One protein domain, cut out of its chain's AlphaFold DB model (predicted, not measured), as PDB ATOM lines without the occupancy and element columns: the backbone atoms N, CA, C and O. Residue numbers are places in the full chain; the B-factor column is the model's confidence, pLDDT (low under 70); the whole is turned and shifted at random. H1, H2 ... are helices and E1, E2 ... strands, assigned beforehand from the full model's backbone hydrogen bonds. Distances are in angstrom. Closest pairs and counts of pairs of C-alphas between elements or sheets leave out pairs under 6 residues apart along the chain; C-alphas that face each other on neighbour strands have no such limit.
ATOM      1  N   ILE A   3     -25.965 -38.807  43.995       94.00
ATOM      2  CA  ILE A   3     -27.281 -39.444  44.140       94.00
ATOM      3  C   ILE A   3     -28.373 -38.380  44.221       94.00
ATOM      4  O   ILE A   3     -28.096 -37.231  44.565       94.00
ATOM      5  N   ARG A   4     -29.625 -38.765  43.963       93.38
ATOM      6  CA  ARG A   4     -30.793 -37.892  44.125       93.38
ATOM      7  C   ARG A   4     -31.586 -38.286  45.369       93.38
ATOM      8  O   ARG A   4     -32.446 -39.154  45.316       93.38
ATOM      9  N   LEU A   5     -31.317 -37.643  46.495       95.00
ATOM     10  CA  LEU A   5     -31.961 -37.924  47.778       95.00
ATOM     11  C   LEU A   5     -33.158 -36.992  47.990       95.00
ATOM     12  O   LEU A   5     -32.985 -35.782  48.011       95.00
ATOM     13  N   ASN A   6     -34.377 -37.518  48.132       93.62
ATOM     14  CA  ASN A   6     -35.607 -36.735  48.334       93.62
ATOM     15  C   ASN A   6     -35.749 -35.568  47.333       93.62
ATOM     16  O   ASN A   6     -36.072 -34.434  47.686       93.62
ATOM     17  N   GLY A   7     -35.418 -35.843  46.066       87.81
ATOM     18  CA  GLY A   7     -35.536 -34.887  44.965       87.81
ATOM     19  C   GLY A   7     -34.356 -33.928  44.766       87.81
ATOM     20  O   GLY A   7     -34.388 -33.191  43.777       87.81
ATOM     21  N   ARG A   8     -33.332 -33.954  45.630       92.88
ATOM     22  CA  ARG A   8     -32.147 -33.078  45.589       92.88
ATOM     23  C   ARG A   8     -30.854 -33.867  45.378       92.88
ATOM     24  O   ARG A   8     -30.718 -34.981  45.871       92.88
ATOM     25  N   ASP A   9     -29.908 -33.272  44.658       92.56
ATOM     26  CA  ASP A   9     -28.632 -33.916  44.342       92.56
ATOM     27  C   ASP A   9     -27.666 -33.821  45.536       92.56
ATOM     28  O   ASP A   9     -27.490 -32.748  46.120       92.56
ATOM     29  N   VAL A  10     -27.058 -34.947  45.914       93.50
ATOM     30  CA  VAL A  10     -26.150 -35.070  47.063       93.50
ATOM     31  C   VAL A  10     -24.911 -35.865  46.659       93.50
ATOM     32  O   VAL A  10     -25.014 -36.952  46.088       93.50
ATOM     33  N   GLU A  11     -23.729 -35.332  46.969       93.50
ATOM     34  CA  GLU A  11     -22.467 -36.049  46.799       93.50
ATOM     35  C   GLU A  11     -22.208 -36.970  47.992       93.50
ATOM     36  O   GLU A  11     -22.186 -36.538  49.144       93.50
ATOM     37  N   VAL A  12     -21.973 -38.246  47.700       92.38
ATOM     38  CA  VAL A  12     -21.623 -39.269  48.689       92.38
ATOM     39  C   VAL A  12     -20.362 -40.024  48.255       92.38
ATOM     40  O   VAL A  12     -19.986 -40.029  47.075       92.38
ATOM     41  N   GLY A  13     -19.680 -40.659  49.211       90.88
ATOM     42  CA  GLY A  13     -18.507 -41.489  48.929       90.88
ATOM     43  C   GLY A  13     -18.856 -42.697  48.055       90.88
ATOM     44  O   GLY A  13     -20.004 -43.141  48.024       90.88
ATOM     45  N   GLU A  14     -17.878 -43.250  47.342       88.62
ATOM     46  CA  GLU A  14     -18.082 -44.525  46.643       88.62
ATOM     47  C   GLU A  14     -18.412 -45.642  47.642       88.62
ATOM     48  O   GLU A  14     -17.853 -45.684  48.739       88.62
ATOM     49  N   ASN A  15     -19.312 -46.551  47.257       88.19
ATOM     50  CA  ASN A  15     -19.805 -47.648  48.100       88.19
ATOM     51  C   ASN A  15     -20.524 -47.200  49.389       88.19
ATOM     52  O   ASN A  15     -20.588 -47.960  50.355       88.19
ATOM     53  N   THR A  16     -21.070 -45.978  49.424       94.25
ATOM     54  CA  THR A  16     -21.909 -45.531  50.547       94.25
ATOM     55  C   THR A  16     -23.147 -46.423  50.658       94.25
ATOM     56  O   THR A  16     -23.839 -46.662  49.665       94.25
ATOM     57  N   VAL A  17     -23.431 -46.902  51.869       96.25
ATOM     58  CA  VAL A  17     -24.639 -47.680  52.167       96.25
ATOM     59  C   VAL A  17     -25.825 -46.763  52.456       96.25
ATOM     60  O   VAL A  17     -25.655 -45.635  52.925       96.25
ATOM     61  N   LEU A  18     -27.036 -47.259  52.207       95.38
ATOM     62  CA  LEU A  18     -28.279 -46.508  52.364       95.38
ATOM     63  C   LEU A  18     -28.390 -45.835  53.738       95.38
ATOM     64  O   LEU A  18     -28.660 -44.639  53.810       95.38
ATOM     65  N   GLY A  19     -28.115 -46.576  54.815       94.94
ATOM     66  CA  GLY A  19     -28.215 -46.059  56.180       94.94
ATOM     67  C   GLY A  19     -27.294 -44.871  56.472       94.94
ATOM     68  O   GLY A  19     -27.640 -44.016  57.283       94.94
ATOM     69  N   ASP A  20     -26.141 -44.779  55.803       94.75
ATOM     70  CA  ASP A  20     -25.240 -43.630  55.930       94.75
ATOM     71  C   ASP A  20     -25.710 -42.442  55.088       94.75
ATOM     72  O   ASP A  20     -25.631 -41.302  55.546       94.75
ATOM     73  N   ALA A  21     -26.229 -42.704  53.886       94.19
ATOM     74  CA  ALA A  21     -26.678 -41.673  52.955       94.19
ATOM     75  C   ALA A  21     -27.903 -40.894  53.453       94.19
ATOM     76  O   ALA A  21     -28.038 -39.713  53.143       94.19
ATOM     77  N   ILE A  22     -28.786 -41.533  54.225       95.56
ATOM     78  CA  ILE A  22     -30.036 -40.921  54.708       95.56
ATOM     79  C   ILE A  22     -29.904 -40.256  56.085       95.56
ATOM     80  O   ILE A  22     -30.902 -39.831  56.668       95.56
ATOM     81  N   LYS A  23     -28.694 -40.174  56.655       93.06
ATOM     82  CA  LYS A  23     -28.486 -39.556  57.972       93.06
ATOM     83  C   LYS A  23     -28.937 -38.095  57.966       93.06
ATOM     84  O   LYS A  23     -28.405 -37.275  57.228       93.06
ATOM     85  N   GLY A  24     -29.881 -37.769  58.849       90.75
ATOM     86  CA  GLY A  24     -30.471 -36.431  58.949       90.75
ATOM     87  C   GLY A  24     -31.662 -36.197  58.017       90.75
ATOM     88  O   GLY A  24     -32.303 -35.154  58.123       90.75
ATOM     89  N   GLU A  25     -32.005 -37.158  57.156       94.75
ATOM     90  CA  GLU A  25     -33.260 -37.129  56.411       94.75
ATOM     91  C   GLU A  25     -34.436 -37.555  57.292       94.75
ATOM     92  O   GLU A  25     -34.266 -38.354  58.220       94.75
ATOM     93  N   PRO A  26     -35.660 -37.095  56.982       94.81
ATOM     94  CA  PRO A  26     -36.850 -37.659  57.588       94.81
ATOM     95  C   PRO A  26     -36.984 -39.143  57.236       94.81
ATOM     96  O   PRO A  26     -37.098 -39.515  56.064       94.81
ATOM     97  N   TYR A  27     -36.944 -39.972  58.272       95.94
ATOM     98  CA  TYR A  27     -37.064 -41.416  58.191       95.94
ATOM     99  C   TYR A  27     -37.422 -41.978  59.570       95.94
ATOM    100  O   TYR A  27     -36.809 -41.612  60.575       95.94
ATOM    101  N   LEU A  28     -38.399 -42.880  59.614       96.00
ATOM    102  CA  LEU A  28     -38.749 -43.654  60.797       96.00
ATOM    103  C   LEU A  28     -38.323 -45.110  60.614       96.00
ATOM    104  O   LEU A  28     -38.605 -45.733  59.590       96.00
ATOM    105  N   GLU A  29     -37.664 -45.665  61.631       94.44
ATOM    106  CA  GLU A  29     -37.102 -47.016  61.585       94.44
ATOM    107  C   GLU A  29     -38.151 -48.072  61.201       94.44
ATOM    108  O   GLU A  29     -39.282 -48.061  61.695       94.44
ATOM    109  N   GLY A  30     -37.781 -48.976  60.293       93.56
ATOM    110  CA  GLY A  30     -38.652 -50.042  59.797       93.56
ATOM    111  C   GLY A  30     -39.637 -49.618  58.702       93.56
ATOM    112  O   GLY A  30     -40.329 -50.479  58.164       93.56
ATOM    113  N   THR A  31     -39.692 -48.332  58.334       97.12
ATOM    114  CA  THR A  31     -40.509 -47.880  57.195       97.12
ATOM    115  C   THR A  31     -39.803 -48.091  55.853       97.12
ATOM    116  O   THR A  31     -38.574 -48.170  55.791       97.12
ATOM    117  N   GLN A  32     -40.588 -48.206  54.780       97.44
ATOM    118  CA  GLN A  32     -40.097 -48.419  53.419       97.44
ATOM    119  C   GLN A  32     -39.418 -47.171  52.848       97.44
ATOM    120  O   GLN A  32     -39.936 -46.058  52.955       97.44
ATOM    121  N   ILE A  33     -38.303 -47.399  52.158       97.31
ATOM    122  CA  ILE A  33     -37.575 -46.425  51.342       97.31
ATOM    123  C   ILE A  33     -37.656 -46.887  49.891       97.31
ATOM    124  O   ILE A  33     -37.454 -48.068  49.613       97.31
ATOM    125  N   ALA A  34     -37.922 -45.971  48.961       95.50
ATOM    126  CA  ALA A  34     -37.879 -46.282  47.536       95.50
ATOM    127  C   ALA A  34     -36.509 -45.943  46.947       95.50
ATOM    128  O   ALA A  34     -35.989 -44.842  47.144       95.50
ATOM    129  N   LEU A  35     -35.953 -46.893  46.199       94.19
ATOM    130  CA  LEU A  35     -34.725 -46.741  45.431       94.19
ATOM    131  C   LEU A  35     -35.049 -46.881  43.951       94.19
ATOM    132  O   LEU A  35     -35.655 -47.870  43.546       94.19
ATOM    133  N   THR A  36     -34.604 -45.921  43.146       89.31
ATOM    134  CA  THR A  36     -34.767 -45.934  41.688       89.31
ATOM    135  C   THR A  36     -33.406 -45.757  41.037       89.31
ATOM    136  O   THR A  36     -32.736 -44.745  41.243       89.31
ATOM    137  N   ARG A  37     -32.978 -46.735  40.241       84.38
ATOM    138  CA  ARG A  37     -31.729 -46.667  39.474       84.38
ATOM    139  C   ARG A  37     -31.798 -45.570  38.399       84.38
ATOM    140  O   ARG A  37     -32.887 -45.220  37.940       84.38
ATOM    141  N   PRO A  38     -30.654 -45.008  37.970       71.25
ATOM    142  CA  PRO A  38     -30.630 -43.964  36.951       71.25
ATOM    143  C   PRO A  38     -31.225 -44.433  35.618       71.25
ATOM    144  O   PRO A  38     -30.978 -45.541  35.137       71.25
ATOM    145  N   SER A  39     -31.954 -43.529  34.959       57.66
ATOM    146  CA  SER A  39     -32.646 -43.775  33.685       57.66
ATOM    147  C   SER A  39     -31.728 -44.246  32.549       57.66
ATOM    148  O   SER A  39     -32.202 -44.889  31.618       57.66
ATOM    149  N   SER A 178     -39.103 -51.726  35.830       55.88
ATOM    150  CA  SER A 178     -39.111 -53.090  36.367       55.88
ATOM    151  C   SER A 178     -38.743 -53.079  37.858       55.88
ATOM    152  O   SER A 178     -38.159 -52.110  38.345       55.88
ATOM    153  N   GLU A 179     -39.016 -54.161  38.594       54.00
ATOM    154  CA  GLU A 179     -38.520 -54.316  39.979       54.00
ATOM    155  C   GLU A 179     -36.981 -54.242  40.059       54.00
ATOM    156  O   GLU A 179     -36.414 -53.903  41.096       54.00
ATOM    157  N   ALA A 180     -36.285 -54.515  38.946       58.44
ATOM    158  CA  ALA A 180     -34.844 -54.324  38.839       58.44
ATOM    159  C   ALA A 180     -34.452 -52.845  38.664       58.44
ATOM    160  O   ALA A 180     -33.314 -52.484  38.940       58.44
ATOM    161  N   ASP A 181     -35.360 -51.975  38.240       73.06
ATOM    162  CA  ASP A 181     -35.095 -50.553  38.015       73.06
ATOM    163  C   ASP A 181     -35.509 -49.690  39.205       73.06
ATOM    164  O   ASP A 181     -34.878 -48.665  39.473       73.06
ATOM    165  N   ALA A 182     -36.553 -50.100  39.926       83.88
ATOM    166  CA  ALA A 182     -36.997 -49.443  41.142       83.88
ATOM    167  C   ALA A 182     -37.630 -50.439  42.119       83.88
ATOM    168  O   ALA A 182     -38.462 -51.255  41.726       83.88
ATOM    169  N   PHE A 183     -37.270 -50.343  43.396       89.50
ATOM    170  CA  PHE A 183     -37.791 -51.219  44.445       89.50
ATOM    171  C   PHE A 183     -37.908 -50.489  45.785       89.50
ATOM    172  O   PHE A 183     -37.226 -49.493  46.036       89.50
ATOM    173  N   ALA A 184     -38.787 -50.996  46.650       93.19
ATOM    174  CA  ALA A 184     -38.890 -50.569  48.038       93.19
ATOM    175  C   ALA A 184     -38.048 -51.484  48.940       93.19
ATOM    176  O   ALA A 184     -37.981 -52.694  48.714       93.19
ATOM    177  N   THR A 185     -37.392 -50.917  49.948       94.94
ATOM    178  CA  THR A 185     -36.574 -51.671  50.900       94.94
ATOM    179  C   THR A 185     -36.615 -51.063  52.299       94.94
ATOM    180  O   THR A 185     -36.808 -49.860  52.472       94.94
ATOM    181  N   THR A 186     -36.387 -51.907  53.302       96.00
ATOM    182  CA  THR A 186     -36.060 -51.518  54.684       96.00
ATOM    183  C   THR A 186     -34.602 -51.830  55.038       96.00
ATOM    184  O   THR A 186     -34.148 -51.510  56.135       96.00
ATOM    185  N   ASP A 187     -33.858 -52.459  54.123       95.25
ATOM    186  CA  ASP A 187     -32.471 -52.859  54.330       95.25
ATOM    187  C   ASP A 187     -31.523 -51.662  54.180       95.25
ATOM    188  O   ASP A 187     -31.268 -51.161  53.084       95.25
ATOM    189  N   MET A 188     -30.961 -51.231  55.306       95.56
ATOM    190  CA  MET A 188     -30.016 -50.115  55.385       95.56
ATOM    191  C   MET A 188     -28.619 -50.441  54.849       95.56
ATOM    192  O   MET A 188     -27.803 -49.528  54.703       95.56
ATOM    193  N   SER A 189     -28.328 -51.712  54.565       95.44
ATOM    194  CA  SER A 189     -27.027 -52.165  54.064       95.44
ATOM    195  C   SER A 189     -26.890 -52.096  52.540       95.44
ATOM    196  O   SER A 189     -25.795 -52.306  52.012       95.44
ATOM    197  N   VAL A 190     -27.969 -51.752  51.824       93.38
ATOM    198  CA  VAL A 190     -27.957 -51.601  50.364       93.38
ATOM    199  C   VAL A 190     -26.897 -50.580  49.956       93.38
ATOM    200  O   VAL A 190     -26.912 -49.435  50.402       93.38
ATOM    201  N   THR A 191     -25.967 -51.003  49.102       93.81
ATOM    202  CA  THR A 191     -24.932 -50.125  48.544       93.81
ATOM    203  C   THR A 191     -25.527 -49.291  47.417       93.81
ATOM    204  O   THR A 191     -26.143 -49.838  46.503       93.81
ATOM    205  N   LEU A 192     -25.357 -47.971  47.485       92.56
ATOM    206  CA  LEU A 192     -25.898 -47.054  46.486       92.56
ATOM    207  C   LEU A 192     -25.013 -46.997  45.234       92.56
ATOM    208  O   LEU A 192     -23.791 -47.134  45.303       92.56
ATOM    209  N   GLU A 193     -25.654 -46.761  44.092       89.56
ATOM    210  CA  GLU A 193     -25.009 -46.593  42.787       89.56
ATOM    211  C   GLU A 193     -25.034 -45.108  42.374       89.56
ATOM    212  O   GLU A 193     -25.924 -44.350  42.774       89.56
ATOM    213  N   ASP A 194     -24.071 -44.682  41.552       88.56
ATOM    214  CA  ASP A 194     -24.055 -43.327  40.987       88.56
ATOM    215  C   ASP A 194     -25.328 -43.065  40.163       88.56
ATOM    216  O   ASP A 194     -25.752 -43.899  39.364       88.56
ATOM    217  N   GLY A 195     -25.962 -41.916  40.379       86.38
ATOM    218  CA  GLY A 195     -27.217 -41.521  39.742       86.38
ATOM    219  C   GLY A 195     -28.483 -42.155  40.330       86.38
ATOM    220  O   GLY A 195     -29.572 -41.895  39.813       86.38
ATOM    221  N   MET A 196     -28.387 -42.969  41.387       91.19
ATOM    222  CA  MET A 196     -29.558 -43.555  42.049       91.19
ATOM    223  C   MET A 196     -30.392 -42.477  42.760       91.19
ATOM    224  O   MET A 196     -29.857 -41.563  43.389       91.19
ATOM    225  N   SER A 197     -31.716 -42.590  42.670       93.12
ATOM    226  CA  SER A 197     -32.673 -41.773  43.414       93.12
ATOM    227  C   SER A 197     -33.145 -42.517  44.658       93.12
ATOM    228  O   SER A 197     -33.458 -43.702  44.587       93.12
TER     229      SER A 197
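This is residues 3 to 39 and 178 to 197 of the 550 residues of the protein "UPF0288 protein GX369_03770" of Euryarchaeota archaeon (UniProt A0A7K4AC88). Little regular structure is present: a rounded body of loops has two small antiparallel sheets on different sides, E1 with E2 and E3 with E4, plus a short helix, H1. Residues 186 to 197 run from E4 back toward E1. The 57 printed residues, 19 in named elements, run E1, E2, H1, E3, E4; the class is mixed. The whole is compact, radius of gyration of the C-alphas 10.6 A, spanning 28 by 25 by 20 A.

E1, residues 3 to 5, and E2, residues 8 to 11, form a hairpin; N 5 and O 8 are 2.8 A apart, within hydrogen-bond range. H1, residues 18 to 21, is only just apart from E1, closest C-alphas 8.3 A; it is too short for an O i to N i+4 pair, but its one O i to N i+3 pair is within range. E3, residues 33 to 36, and E4, residues 182 to 185, are antiparallel at 158 degrees, with N 33 and O 185 within hydrogen-bond range at 2.9 A. E1 and E2 are apart from E3 and E4.

E1 begins at C-alpha 3 (-27.281, -39.444, 44.140); E4 ends at C-alpha 185 (-36.574, -51.671, 50.900). E2 is 10.2 A long, E3 10.1 A, E4 10.0 A, E1 6.1 A, H1 5.1 A.

C-alphas 24 and 178, the farthest apart, are 29.4 A apart. Residues 40 to 177 are not printed, a gap of 11.7 A between C-alphas 39 and 178. H1 to E3 is a long link. Residues 39 and 178 to 180 have pLDDT under 70.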